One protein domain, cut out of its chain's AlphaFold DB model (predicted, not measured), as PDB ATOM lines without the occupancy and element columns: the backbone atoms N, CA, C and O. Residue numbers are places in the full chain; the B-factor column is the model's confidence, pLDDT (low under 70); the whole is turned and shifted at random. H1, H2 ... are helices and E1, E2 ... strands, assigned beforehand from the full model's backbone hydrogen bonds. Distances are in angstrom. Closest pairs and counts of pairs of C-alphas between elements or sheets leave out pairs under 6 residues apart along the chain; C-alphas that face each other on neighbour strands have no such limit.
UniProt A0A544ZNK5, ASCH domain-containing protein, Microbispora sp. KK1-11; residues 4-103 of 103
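What this domain is: This is residues 4 to 103 of the 103 residues of the protein "ASCH domain-containing protein" of Microbispora sp. KK1-11 (UniProt A0A544ZNK5). Two long antiparallel strands, E2 and E3, make a strongly twisted ribbon that bends at one end, where the short strand E1 is added beside E2. Toward the ribbon's other end four helices form a loose string, H2 next to H3, then H4, then H1, and no helix is on the sheet. The printed part has 100 residues with four named helices and three named strands, in the order H1, E1, E2, H2, H3, H4, E3, and the class is mixed, helices and strands. The sheet runs E1, E2, E3, antiparallel throughout. The whole is only just compact, close to loose, with a radius of gyration of the C-alphas of 14.7 A and spans of 38 by 30 by 25 A.

How they stand to each other: H1, residues 4 to 8, is not on the sheet. E1, residues 18 to 22, and E2, residues 28 to 41, form a hairpin over a tight link. They are antiparallel, with 116 degrees between their directions. The C-alphas of Trp 18 and Gln 33 face each other at 4.5 A, and N 21 and O 30 are within hydrogen-bond range at 2.8 A, as are N 32 and O 19 at 2.9 A. E2 bends by 71 degrees at residue 31. On its other side is E3, residues 91 to 102, antiparallel to it at 156 degrees, which bends by 55 degrees at residue 99. The C-alphas of Thr 34 and Phe 97 face each other at 4.1 A. N 35 and O 96 are 2.8 A apart and N 100 and O 31 also 2.8 A, both within hydrogen-bond range. E1 and E3 are the edge strands and E2 is the inner one. H2, residues 47 to 52, is not on the sheet, but only just, with 4 pairs of C-alphas within 10 A. It only just touches H3, residues 60 to 71, with 3 pairs of C-alphas within 8 A, the closest those of Glu 47 and Val 60 at 5.2 A. H3 touches H2 with residues 60 to 63 alone. The two helices run the same way at a steep tilt of 63 degrees. H3 is apart from both E2 and E3. H4, residues 74 to 80, is close to H3 but not clearly touching, the closest C-alphas being those of Phe 70 and Met 76 at 7.3 A. Their lines are about perpendicular, but only just, at 70.3 degrees. H4 is also close to H1 but not clearly touching, the closest C-alphas being those of His 7 and Leu 80 at 6.7 A. In H1, H2, H3 and H4 every O i to N i+4 pair is within hydrogen-bond range.

Where its parts are: H1 has 5 residues, Asp 4 to Cys 8, and C-alpha 4 is at (299.250, 397.664, 391.419). E1, Trp 18 to Ile 22, is 12.9 A long from first to last C-alpha. E2, Arg 28 to Pro 41, is the longest strand by residues, with 14, and measures 32.0 A; its C-alpha 41 is at (299.504, 396.542, 376.756). H2 follows with 6 residues, Glu 47 to Asp 52. H3, Val 60 to Trp 71, is the longest helix by residues and measures 15.9 A. H4 has 7 residues, Pro 74 to Leu 80. E3, Leu 91 to Pro 102, measures 31.9 A and ends at C-alpha 102, (285.635, 423.662, 388.967).

The domain as a whole: The two C-alphas farthest apart are those of Gly 82 and Gly 101, at 38.8 A. The printed part has no cut and no long link. The mean pLDDT of the printed part is 95.0, and no printed residue is under 70.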
ATOM      1  N   ASP A   4     299.754 396.854 390.311       88.94
ATOM      2  CA  ASP A   4     299.250 397.664 391.419       88.94
ATOM      3  C   ASP A   4     297.827 397.259 391.826       88.94
ATOM      4  O   ASP A   4     297.599 396.970 392.998       88.94
ATOM      5  N   TYR A   5     296.905 397.128 390.868       90.50
ATOM      6  CA  TYR A   5     295.537 396.658 391.123       90.50
ATOM      7  C   TYR A   5     295.503 395.221 391.657       90.50
ATOM      8  O   TYR A   5     294.694 394.900 392.526       90.50
ATOM      9  N   GLU A   6     296.383 394.344 391.162       90.12
ATOM     10  CA  GLU A   6     296.531 392.990 391.713       90.12
ATOM     11  C   GLU A   6     297.047 393.015 393.154       90.12
ATOM     12  O   GLU A   6     296.611 392.207 393.972       90.12
ATOM     13  N   HIS A   7     297.948 393.951 393.468       91.94
ATOM     14  CA  HIS A   7     298.555 394.082 394.786       91.94
ATOM     15  C   HIS A   7     297.576 394.619 395.839       91.94
ATOM     16  O   HIS A   7     297.475 394.044 396.923       91.94
ATOM     17  N   CYS A   8     296.845 395.701 395.552       91.81
ATOM     18  CA  CYS A   8     295.894 396.279 396.512       91.81
ATOM     19  C   CYS A   8     294.509 395.619 396.495       91.81
ATOM     20  O   CYS A   8     293.766 395.748 397.468       91.81
ATOM     21  N   GLY A   9     294.149 394.914 395.418       91.56
ATOM     22  CA  GLY A   9     292.811 394.351 395.235       91.56
ATOM     23  C   GLY A   9     291.735 395.401 394.936       91.56
ATOM     24  O   GLY A   9     290.544 395.108 395.078       91.56
ATOM     25  N   ASP A  10     292.130 396.614 394.537       90.56
ATOM     26  CA  ASP A  10     291.186 397.674 394.199       90.56
ATOM     27  C   ASP A  10     290.388 397.328 392.933       90.56
ATOM     28  O   ASP A  10     290.897 396.702 391.996       90.56
ATOM     29  N   PRO A  11     289.111 397.741 392.857       91.69
ATOM     30  CA  PRO A  11     288.345 397.590 391.635       91.69
ATOM     31  C   PRO A  11     288.896 398.516 390.551       91.69
ATOM     32  O   PRO A  11     289.207 399.681 390.812       91.69
ATOM     33  N   LEU A  12     288.911 398.030 389.308       92.88
ATOM     34  CA  LEU A  12     289.217 398.880 388.163       92.88
ATOM     35  C   LEU A  12     288.257 400.088 388.105       92.88
ATOM     36  O   LEU A  12     287.074 399.970 388.464       92.88
ATOM     37  N   PRO A  13     288.732 401.239 387.605       92.56
ATOM     38  CA  PRO A  13     287.882 402.374 387.299       92.56
ATOM     39  C   PRO A  13     286.756 401.969 386.348       92.56
ATOM     40  O   PRO A  13     286.878 401.043 385.543       92.56
ATOM     41  N   VAL A  14     285.636 402.686 386.424       92.69
ATOM     42  CA  VAL A  14     284.462 402.420 385.586       92.69
ATOM     43  C   VAL A  14     284.050 403.679 384.842       92.69
ATOM     44  O   VAL A  14     284.009 404.770 385.413       92.69
ATOM     45  N   GLY A  15     283.702 403.515 383.565       95.25
ATOM     46  CA  GLY A  15     283.120 404.588 382.768       95.25
ATOM     47  C   GLY A  15     281.875 405.162 383.447       95.25
ATOM     48  O   GLY A  15     281.066 404.440 384.027       95.25
ATOM     49  N   GLY A  16     281.741 406.483 383.406       94.25
ATOM     50  CA  GLY A  16     280.676 407.230 384.061       94.25
ATOM     51  C   GLY A  16     280.966 407.627 385.509       94.25
ATOM     52  O   GLY A  16     280.253 408.498 386.009       94.25
ATOM     53  N   ARG A  17     282.002 407.070 386.162       94.69
ATOM     54  CA  ARG A  17     282.394 407.434 387.536       94.69
ATOM     55  C   ARG A  17     282.754 408.914 387.634       94.69
ATOM     56  O   ARG A  17     283.430 409.447 386.759       94.69
ATOM     57  N   TRP A  18     282.304 409.557 388.710       95.88
ATOM     58  CA  TRP A  18     282.687 410.924 389.052       95.88
ATOM     59  C   TRP A  18     283.773 410.918 390.124       95.88
ATOM     60  O   TRP A  18     283.638 410.220 391.129       95.88
ATOM     61  N   THR A  19     284.810 411.725 389.924       95.19
ATOM     62  CA  THR A  19     285.964 411.820 390.826       95.19
ATOM     63  C   THR A  19     286.262 413.284 391.119       95.19
ATOM     64  O   THR A  19     286.308 414.110 390.207       95.19
ATOM     65  N   ALA A  20     286.458 413.624 392.394       96.38
ATOM     66  CA  ALA A  20     286.938 414.948 392.774       96.38
ATOM     67  C   ALA A  20     288.450 415.032 392.527       96.38
ATOM     68  O   ALA A  20     289.198 414.217 393.063       96.38
ATOM     69  N   LEU A  21     288.893 416.019 391.750       96.12
ATOM     70  CA  LEU A  21     290.309 416.331 391.593       96.12
ATOM     71  C   LEU A  21     290.774 417.130 392.810       96.12
ATOM     72  O   LEU A  21     290.188 418.169 393.136       96.12
ATOM     73  N   ILE A  22     291.810 416.626 393.475       97.25
ATOM     74  CA  ILE A  22     292.387 417.208 394.686       97.25
ATOM     75  C   ILE A  22     293.775 417.753 394.352       97.25
ATOM     76  O   ILE A  22     294.569 417.055 393.728       97.25
ATOM     77  N   ASP A  23     294.063 418.989 394.753       96.25
ATOM     78  CA  ASP A  23     295.395 419.572 394.594       96.25
ATOM     79  C   ASP A  23     296.374 419.134 395.697       96.25
ATOM     80  O   ASP A  23     296.012 418.467 396.668       96.25
ATOM     81  N   SER A  24     297.638 419.545 395.578       96.31
ATOM     82  CA  SER A  24     298.694 419.211 396.543       96.31
ATOM     83  C   SER A  24     298.487 419.802 397.945       96.31
ATOM     84  O   SER A  24     299.134 419.359 398.891       96.31
ATOM     85  N   ALA A  25     297.581 420.773 398.106       96.94
ATOM     86  CA  ALA A  25     297.181 421.323 399.400       96.94
ATOM     87  C   ALA A  25     295.953 420.601 399.994       96.94
ATOM     88  O   ALA A  25     295.434 421.024 401.028       96.94
ATOM     89  N   GLY A  26     295.467 419.535 399.349       96.12
ATOM     90  CA  GLY A  26     294.310 418.761 399.795       96.12
ATOM     91  C   GLY A  26     292.960 419.403 399.464       96.12
ATOM     92  O   GLY A  26     291.936 418.988 400.011       96.12
ATOM     93  N   ARG A  27     292.916 420.419 398.591       96.75
ATOM     94  CA  ARG A  27     291.674 421.120 398.232       96.75
ATOM     95  C   ARG A  27     291.052 420.507 396.984       96.75
ATOM     96  O   ARG A  27     291.746 420.195 396.022       96.75
ATOM     97  N   ARG A  28     289.721 420.374 396.980       97.06
ATOM     98  CA  ARG A  28     288.957 420.025 395.771       97.06
ATOM     99  C   ARG A  28     289.028 421.196 394.800       97.06
ATOM    100  O   ARG A  28     288.681 422.304 395.189       97.06
ATOM    101  N   VAL A  29     289.464 420.942 393.570       97.38
ATOM    102  CA  VAL A  29     289.617 421.981 392.535       97.38
ATOM    103  C   VAL A  29     288.723 421.753 391.321       97.38
ATOM    104  O   VAL A  29     288.415 422.697 390.599       97.38
ATOM    105  N   ALA A  30     288.288 420.515 391.089       96.94
ATOM    106  CA  ALA A  30     287.434 420.169 389.963       96.94
ATOM    107  C   ALA A  30     286.663 418.868 390.197       96.94
ATOM    108  O   ALA A  30     287.042 418.037 391.027       96.94
ATOM    109  N   LEU A  31     285.598 418.676 389.420       97.25
ATOM    110  CA  LEU A  31     284.899 417.405 389.285       97.25
ATOM    111  C   LEU A  31     285.166 416.819 387.897       97.25
ATOM    112  O   LEU A  31     284.931 417.474 386.879       97.25
ATOM    113  N   LEU A  32     285.636 415.578 387.858       97.00
ATOM    114  CA  LEU A  32     285.919 414.829 386.639       97.00
ATOM    115  C   LEU A  32     284.891 413.718 386.455       97.00
ATOM    116  O   LEU A  32     284.394 413.160 387.433       97.00
ATOM    117  N   GLN A  33     284.613 413.362 385.205       97.38
ATOM    118  CA  GLN A  33     283.916 412.128 384.860       97.38
ATOM    119  C   GLN A  33     284.795 411.266 383.961       97.38
ATOM    120  O   GLN A  33     285.154 411.706 382.869       97.38
ATOM    121  N   THR A  34     285.063 410.028 384.375       97.44
ATOM    122  CA  THR A  34     285.711 409.023 383.525       97.44
ATOM    123  C   THR A  34     284.789 408.699 382.351       97.44
ATOM    124  O   THR A  34     283.643 408.292 382.537       97.44
ATOM    125  N   THR A  35     285.260 408.904 381.126       96.75
ATOM    126  CA  THR A  35     284.506 408.649 379.890       96.75
ATOM    127  C   THR A  35     284.888 407.320 379.255       96.75
ATOM    128  O   THR A  35     284.053 406.701 378.599       96.75
ATOM    129  N   GLN A  36     286.117 406.856 379.478       96.00
ATOM    130  CA  GLN A  36     286.613 405.588 378.963       96.00
ATOM    131  C   GLN A  36     287.643 404.997 379.922       96.00
ATOM    132  O   GLN A  36     288.457 405.724 380.483       96.00
ATOM    133  N   VAL A  37     287.621 403.673 380.058       96.56
ATOM    134  CA  VAL A  37     288.643 402.893 380.758       96.56
ATOM    135  C   VAL A  37     289.049 401.757 379.835       96.56
ATOM    136  O   VAL A  37     288.182 401.061 379.297       96.56
ATOM    137  N   ARG A  38     290.350 401.573 379.629       95.50
ATOM    138  CA  ARG A  38     290.903 400.465 378.852       95.50
ATOM    139  C   ARG A  38     292.051 399.832 379.623       95.50
ATOM    140  O   ARG A  38     292.979 400.530 380.005       95.50
ATOM    141  N   VAL A  39     292.011 398.513 379.792       96.81
ATOM    142  CA  VAL A  39     293.192 397.740 380.195       96.81
ATOM    143  C   VAL A  39     293.865 397.243 378.926       96.81
ATOM    144  O   VAL A  39     293.240 396.511 378.159       96.81
ATOM    145  N   ALA A  40     295.097 397.671 378.674       96.69
ATOM    146  CA  ALA A  40     295.818 397.314 377.456       96.69
ATOM    147  C   ALA A  40     297.331 397.233 377.682       96.69
ATOM    148  O   ALA A  40     297.838 397.863 378.613       96.69
ATOM    149  N   PRO A  41     298.051 396.483 376.831       97.50
ATOM    150  CA  PRO A  41     299.504 396.542 376.756       97.50
ATOM    151  C   PRO A  41     300.009 397.975 376.565       97.50
ATOM    152  O   PRO A  41     299.460 398.725 375.754       97.50
ATOM    153  N   ILE A  42     301.096 398.338 377.244       96.94
ATOM    154  CA  ILE A  42     301.726 399.658 377.115       96.94
ATOM    155  C   ILE A  42     302.132 399.975 375.666       96.94
ATOM    156  O   ILE A  42     302.066 401.127 375.240       96.94
ATOM    157  N   ARG A  43     302.479 398.957 374.865       96.94
ATOM    158  CA  ARG A  43     302.788 399.118 373.432       96.94
ATOM    159  C   ARG A  43     301.610 399.599 372.577       96.94
ATOM    160  O   ARG A  43     301.817 399.987 371.434       96.94
ATOM    161  N   GLU A  44     300.381 399.541 373.092       97.12
ATOM    162  CA  GLU A  44     299.169 400.019 372.412       97.12
ATOM    163  C   GLU A  44     298.796 401.465 372.786       97.12
ATOM    164  O   GLU A  44     297.667 401.903 372.534       97.12
ATOM    165  N   ILE A  45     299.695 402.198 373.443       96.12
ATOM    166  CA  ILE A  45     299.547 403.636 373.661       96.12
ATOM    167  C   ILE A  45     300.072 404.378 372.437       96.12
ATOM    168  O   ILE A  45     301.199 404.162 371.996       96.12
ATOM    169  N   ASP A  46     299.225 405.235 371.875       94.81
ATOM    170  CA  ASP A  46     299.535 406.043 370.703       94.81
ATOM    171  C   ASP A  46     299.869 407.493 371.084       94.81
ATOM    172  O   ASP A  46     299.722 407.929 372.229       94.81
ATOM    173  N   GLU A  47     300.351 408.266 370.107       95.12
ATOM    174  CA  GLU A  47     300.710 409.670 370.332       95.12
ATOM    175  C   GLU A  47     299.509 410.536 370.707       95.12
ATOM    176  O   GLU A  47     299.675 411.564 371.356       95.12
ATOM    177  N   ALA A  48     298.303 410.165 370.266       94.56
ATOM    178  CA  ALA A  48     297.102 410.903 370.626       94.56
ATOM    179  C   ALA A  48     296.859 410.791 372.133       94.56
ATOM    180  O   ALA A  48     296.711 411.810 372.797       94.56
ATOM    181  N   PHE A  49     296.919 409.579 372.684       95.19
ATOM    182  CA  PHE A  49     296.791 409.348 374.117       95.19
ATOM    183  C   PHE A  49     297.903 410.036 374.917       95.19
ATOM    184  O   PHE A  49     297.603 410.743 375.875       95.19
ATOM    185  N   ALA A  50     299.163 409.889 374.496       95.06
ATOM    186  CA  ALA A  50     300.298 410.526 375.168       95.06
ATOM    187  C   ALA A  50     300.162 412.060 375.234       95.06
ATOM    188  O   ALA A  50     300.481 412.668 376.253       95.06
ATOM    189  N   ARG A  51     299.654 412.687 374.161       94.75
ATOM    190  CA  ARG A  51     299.381 414.132 374.132       94.75
ATOM    191  C   ARG A  51     298.175 414.521 374.986       94.75
ATOM    192  O   ARG A  51     298.224 415.548 375.657       94.75
ATOM    193  N   ASP A  52     297.113 413.719 374.963       93.62
ATOM    194  CA  ASP A  52     295.873 413.990 375.701       93.62
ATOM    195  C   ASP A  52     296.067 413.982 377.225       93.62
ATOM    196  O   ASP A  52     295.303 414.635 377.934       93.62
ATOM    197  N   GLU A  53     297.085 413.284 377.734       92.88
ATOM    198  CA  GLU A  53     297.443 413.322 379.157       92.88
ATOM    199  C   GLU A  53     297.912 414.716 379.610       92.88
ATOM    200  O   GLU A  53     297.737 415.094 380.766       92.88
ATOM    201  N   GLY A  54     298.438 415.528 378.688       90.19
ATOM    202  CA  GLY A  54     298.681 416.950 378.933       90.19
ATOM    203  C   GLY A  54     299.923 417.274 379.768       90.19
ATOM    204  O   GLY A  54     300.121 418.436 380.113       90.19
ATOM    205  N   GLU A  55     300.797 416.304 380.044       88.69
ATOM    206  CA  GLU A  55     302.067 416.518 380.766       88.69
ATOM    207  C   GLU A  55     303.214 417.040 379.875       88.69
ATOM    208  O   GLU A  55     304.361 417.144 380.308       88.69
ATOM    209  N   GLY A  56     302.918 417.398 378.622       90.38
ATOM    210  CA  GLY A  56     303.908 417.929 377.677       90.38
ATOM    211  C   GLY A  56     304.692 416.858 376.917       90.38
ATOM    212  O   GLY A  56     305.797 417.124 376.451       90.38
ATOM    213  N   TYR A  57     304.141 415.648 376.786       93.44
ATOM    214  CA  TYR A  57     304.710 414.609 375.931       93.44
ATOM    215  C   TYR A  57     304.323 414.842 374.467       93.44
ATOM    216  O   TYR A  57     303.158 414.719 374.094       93.44
ATOM    217  N   ASP A  58     305.311 415.117 373.614       89.62
ATOM    218  CA  ASP A  58     305.098 415.238 372.167       89.62
ATOM    219  C   ASP A  58     305.080 413.868 371.473       89.62
ATOM    220  O   ASP A  58     304.538 413.723 370.375       89.62
ATOM    221  N   THR A  59     305.681 412.853 372.106       94.81
ATOM    222  CA  THR A  59     305.857 411.507 371.545       94.81
ATOM    223  C   THR A  59     305.558 410.415 372.572       94.81
ATOM    224  O   THR A  59     305.822 410.574 373.767       94.81
ATOM    225  N   VAL A  60     305.114 409.246 372.093       96.00
ATOM    226  CA  VAL A  60     304.944 408.041 372.933       96.00
ATOM    227  C   VAL A  60     306.250 407.640 373.616       96.00
ATOM    228  O   VAL A  60     306.229 407.144 374.734       96.00
ATOM    229  N   ALA A  61     307.405 407.877 372.987       96.12
ATOM    230  CA  ALA A  61     308.701 407.549 373.574       96.12
ATOM    231  C   ALA A  61     308.997 408.373 374.839       96.12
ATOM    232  O   ALA A  61     309.485 407.823 375.826       96.12
ATOM    233  N   GLN A  62     308.686 409.674 374.830       96.44
ATOM    234  CA  GLN A  62     308.837 410.531 376.012       96.44
ATOM    235  C   GLN A  62     307.868 410.117 377.119       96.44
ATOM    236  O   GLN A  62     308.297 409.933 378.258       96.44
ATOM    237  N   TRP A  63     306.600 409.911 376.754       97.69
ATOM    238  CA  TRP A  63     305.561 409.413 377.651       97.69
ATOM    239  C   TRP A  63     305.987 408.099 378.321       97.69
ATOM    240  O   TRP A  63     306.038 408.011 379.547       97.69
ATOM    241  N   ARG A  64     306.416 407.112 377.521       96.88
ATOM    242  CA  ARG A  64     306.851 405.784 377.978       96.88
ATOM    243  C   ARG A  64     308.054 405.888 378.906       96.88
ATOM    244  O   ARG A  64     308.046 405.280 379.966       96.88
ATOM    245  N   ALA A  65     309.055 406.694 378.556       96.69
ATOM    246  CA  ALA A  65     310.239 406.871 379.393       96.69
ATOM    247  C   ALA A  65     309.920 407.519 380.752       96.69
ATOM    248  O   ALA A  65     310.564 407.185 381.745       96.69
ATOM    249  N   ALA A  66     308.971 408.456 380.811       96.75
ATOM    250  CA  ALA A  66     308.540 409.062 382.068       96.75
ATOM    251  C   ALA A  66     307.764 408.062 382.938       96.75
ATOM    252  O   ALA A  66     308.078 407.895 384.117       96.75
ATOM    253  N   HIS A  67     306.833 407.330 382.332       96.81
ATOM    254  CA  HIS A  67     306.012 406.342 383.021       96.81
ATOM    255  C   HIS A  67     306.811 405.132 383.511       96.81
ATOM    256  O   HIS A  67     306.624 404.683 384.637       96.81
ATOM    257  N   GLU A  68     307.767 404.642 382.720       96.94
ATOM    258  CA  GLU A  68     308.691 403.594 383.160       96.94
ATOM    259  C   GLU A  68     309.469 404.032 384.400       96.94
ATOM    260  O   GLU A  68     309.513 403.287 385.374       96.94
ATOM    261  N   ARG A  69     310.007 405.261 384.423       97.06
ATOM    262  CA  ARG A  69     310.698 405.790 385.615       97.06
ATOM    263  C   ARG A  69     309.783 405.858 386.830       97.06
ATOM    264  O   ARG A  69     310.253 405.585 387.932       97.06
ATOM    265  N   PHE A  70     308.521 406.237 386.640       96.19
ATOM    266  CA  PHE A  70     307.533 406.272 387.711       96.19
ATOM    267  C   PHE A  70     307.255 404.865 388.257       96.19
ATOM    268  O   PHE A  70     307.445 404.621 389.448       96.19
ATOM    269  N   TRP A  71     306.892 403.911 387.394       96.19
ATOM    270  CA  TRP A  71     306.553 402.549 387.818       96.19
ATOM    271  C   TRP A  71     307.745 401.776 388.381       96.19
ATOM    272  O   TRP A  71     307.569 400.975 389.292       96.19
ATOM    273  N   THR A  72     308.964 402.016 387.891       96.56
ATOM    274  CA  THR A  72     310.185 401.412 388.453       96.56
ATOM    275  C   THR A  72     310.811 402.254 389.571       96.56
ATOM    276  O   THR A  72     311.930 401.974 390.004       96.56
ATOM    277  N   GLY A  73     310.142 403.332 389.988       97.38
ATOM    278  CA  GLY A  73     310.617 404.261 391.005       97.38
ATOM    279  C   GLY A  73     310.525 403.691 392.426       97.38
ATOM    280  O   GLY A  73     309.789 402.737 392.675       97.38
ATOM    281  N   PRO A  74     311.241 404.292 393.396       96.88
ATOM    282  CA  PRO A  74     311.352 403.758 394.754       96.88
ATOM    283  C   PRO A  74     310.009 403.646 395.484       96.88
ATOM    284  O   PRO A  74     309.818 402.701 396.243       96.88
ATOM    285  N   GLU A  75     309.077 404.574 395.250       95.31
ATOM    286  CA  GLU A  75     307.747 404.551 395.870       95.31
ATOM    287  C   GLU A  75     306.926 403.352 395.392       95.31
ATOM    288  O   GLU A  75     306.397 402.601 396.211       95.31
ATOM    289  N   MET A  76     306.891 403.116 394.077       95.19
ATOM    290  CA  MET A  76     306.182 401.976 393.498       95.19
ATOM    291  C   MET A  76     306.857 400.652 393.865       95.19
ATOM    292  O   MET A  76     306.178 399.699 394.241       95.19
ATOM    293  N   SER A  77     308.193 400.590 393.850       95.62
ATOM    294  CA  SER A  77     308.923 399.399 394.296       95.62
ATOM    295  C   SER A  77     308.651 399.067 395.762       95.62
ATOM    296  O   SER A  77     308.504 397.897 396.109       95.62
ATOM    297  N   ALA A  78     308.586 400.079 396.633       96.19
ATOM    298  CA  ALA A  78     308.256 399.885 398.040       96.19
ATOM    299  C   ALA A  78     306.807 399.412 398.215       96.19
ATOM    300  O   ALA A  78     306.568 398.490 398.992       96.19
ATOM    301  N   PHE A  79     305.868 400.002 397.468       94.50
ATOM    302  CA  PHE A  79     304.462 399.605 397.471       94.50
ATOM    303  C   PHE A  79     304.276 398.150 397.023       94.50
ATOM    304  O   PHE A  79     303.632 397.380 397.722       94.50
ATOM    305  N   LEU A  80     304.901 397.743 395.916       95.06
ATOM    306  CA  LEU A  80     304.768 396.392 395.358       95.06
ATOM    307  C   LEU A  80     305.633 395.333 396.065       95.06
ATOM    308  O   LEU A  80     305.505 394.143 395.775       95.06
ATOM    309  N   GLY A  81     306.532 395.734 396.971       95.44
ATOM    310  CA  GLY A  81     307.498 394.831 397.610       95.44
ATOM    311  C   GLY A  81     308.639 394.374 396.687       95.44
ATOM    312  O   GLY A  81     309.307 393.380 396.970       95.44
ATOM    313  N   GLY A  82     308.873 395.088 395.585       94.56
ATOM    314  CA  GLY A  82     309.910 394.815 394.594       94.56
ATOM    315  C   GLY A  82     309.767 395.720 393.372       94.56
ATOM    316  O   GLY A  82     308.684 396.224 393.087       94.56
ATOM    317  N   THR A  83     310.859 395.940 392.637       95.25
ATOM    318  CA  THR A  83     310.816 396.763 391.420       95.25
ATOM    319  C   THR A  83     310.140 395.995 390.285       95.25
ATOM    320  O   THR A  83     310.640 394.929 389.911       95.25
ATOM    321  N   PRO A  84     309.034 396.508 389.715       93.38
ATOM    322  CA  PRO A  84     308.360 395.843 388.612       93.38
ATOM    323  C   PRO A  84     309.219 395.883 387.345       93.38
ATOM    324  O   PRO A  84     310.001 396.806 387.122       93.38
ATOM    325  N   ILE A  85     309.047 394.878 386.489       93.81
ATOM    326  CA  ILE A  85     309.634 394.863 385.147       93.81
ATOM    327  C   ILE A  85     308.575 395.391 384.178       93.81
ATOM    328  O   ILE A  85     307.499 394.804 384.056       93.81
ATOM    329  N   VAL A  86     308.887 396.486 383.485       95.44
ATOM    330  CA  VAL A  86     308.020 397.065 382.452       95.44
ATOM    331  C   VAL A  86     308.523 396.626 381.077       95.44
ATOM    332  O   VAL A  86     309.678 396.855 380.723       95.44
ATOM    333  N   VAL A  87     307.661 395.954 380.320       96.31
ATOM    334  CA  VAL A  87     307.890 395.480 378.949       96.31
ATOM    335  C   VAL A  87     306.689 395.838 378.080       96.31
ATOM    336  O   VAL A  87     305.658 396.276 378.576       96.31
ATOM    337  N   ASP A  88     306.791 395.618 376.774       97.25
ATOM    338  CA  ASP A  88     305.759 396.001 375.805       97.25
ATOM    339  C   ASP A  88     304.367 395.403 376.077       97.25
ATOM    340  O   ASP A  88     303.355 396.055 375.810       97.25
ATOM    341  N   ASP A  89     304.309 394.200 376.652       97.31
ATOM    342  CA  ASP A  89     303.059 393.530 377.031       97.31
ATOM    343  C   ASP A  89     302.605 393.830 378.474       97.31
ATOM    344  O   ASP A  89     301.589 393.296 378.924       97.31
ATOM    345  N   THR A  90     303.312 394.699 379.209       96.69
ATOM    346  CA  THR A  90     302.870 395.161 380.532       96.69
ATOM    347  C   THR A  90     301.519 395.854 380.394       96.69
ATOM    348  O   THR A  90     301.380 396.839 379.668       96.69
ATOM    349  N   LEU A  91     300.512 395.320 381.088       97.06
ATOM    350  CA  LEU A  91     299.163 395.872 381.086       97.06
ATOM    351  C   LEU A  91     299.097 397.121 381.960       97.06
ATOM    352  O   LEU A  91     299.541 397.097 383.107       97.06
ATOM    353  N   ILE A  92     298.460 398.162 381.440       96.88
ATOM    354  CA  ILE A  92     298.165 399.400 382.163       96.88
ATOM    355  C   ILE A  92     296.670 399.702 382.110       96.88
ATOM    356  O   ILE A  92     295.972 399.255 381.194       96.88
ATOM    357  N   VAL A  93     296.175 400.469 383.083       96.94
ATOM    358  CA  VAL A  93     294.838 401.069 383.014       96.94
ATOM    359  C   VAL A  93     294.967 402.449 382.377       96.94
ATOM    360  O   VAL A  93     295.492 403.372 382.985       96.94
ATOM    361  N   ALA A  94     294.485 402.587 381.149       96.38
ATOM    362  CA  ALA A  94     294.400 403.853 380.440       96.38
ATOM    363  C   ALA A  94     292.995 404.447 380.616       96.38
ATOM    364  O   ALA A  94     292.005 403.884 380.133       96.38
ATOM    365  N   GLU A  95     292.907 405.587 381.296       96.81
ATOM    366  CA  GLU A  95     291.656 406.313 381.501       96.81
ATOM    367  C   GLU A  95     291.581 407.557 380.620       96.81
ATOM    368  O   GLU A  95     292.560 408.269 380.417       96.81
ATOM    369  N   ARG A  96     290.378 407.850 380.129       96.56
ATOM    370  CA  ARG A  96     290.027 409.174 379.618       96.56
ATOM    371  C   ARG A  96     288.943 409.747 380.499       96.56
ATOM    372  O   ARG A  96     288.026 409.036 380.917       96.56
ATOM    373  N   PHE A  97     289.016 411.044 380.736       96.50
ATOM    374  CA  PHE A  97     288.032 411.764 381.521       96.50
ATOM    375  C   PHE A  97     287.713 413.111 380.890       96.50
ATOM    376  O   PHE A  97     288.420 413.611 380.017       96.50
ATOM    377  N   ARG A  98     286.608 413.699 381.339       96.00
ATOM    378  CA  ARG A  98     286.234 415.073 381.019       96.00
ATOM    379  C   ARG A  98     286.019 415.871 382.292       96.00
ATOM    380  O   ARG A  98     285.527 415.339 383.288       96.00
ATOM    381  N   LEU A  99     286.338 417.155 382.225       96.19
ATOM    382  CA  LEU A  99     286.021 418.119 383.267       96.19
ATOM    383  C   LEU A  99     284.515 418.420 383.250       96.19
ATOM    384  O   LEU A  99     283.968 418.776 382.208       96.19
ATOM    385  N   LEU A 100     283.847 418.280 384.396       95.75
ATOM    386  CA  LEU A 100     282.451 418.697 384.578       95.75
ATOM    387  C   LEU A 100     282.347 420.147 385.070       95.75
ATOM    388  O   LEU A 100     281.369 420.825 384.771       95.75
ATOM    389  N   GLY A 101     283.359 420.621 385.799       90.38
ATOM    390  CA  GLY A 101     283.471 422.001 386.267       90.38
ATOM    391  C   GLY A 101     284.470 422.143 387.422       90.38
ATOM    392  O   GLY A 101     284.862 421.128 388.009       90.38
ATOM    393  N   PRO A 102     284.900 423.377 387.740       89.69
ATOM    394  CA  PRO A 102     285.635 423.662 388.967       89.69
ATOM    395  C   PRO A 102     284.734 423.481 390.198       89.69
ATOM    396  O   PRO A 102     283.505 423.509 390.080       89.69
ATOM    397  N   VAL A 103     285.353 423.294 391.364       79.75
ATOM    398  CA  VAL A 103     284.671 423.226 392.671       79.75
ATOM    399  C   VAL A 103     284.953 424.487 393.473       79.75
ATOM    400  O   VAL A 103     286.095 424.987 393.383       79.75
TER     401      VAL A 103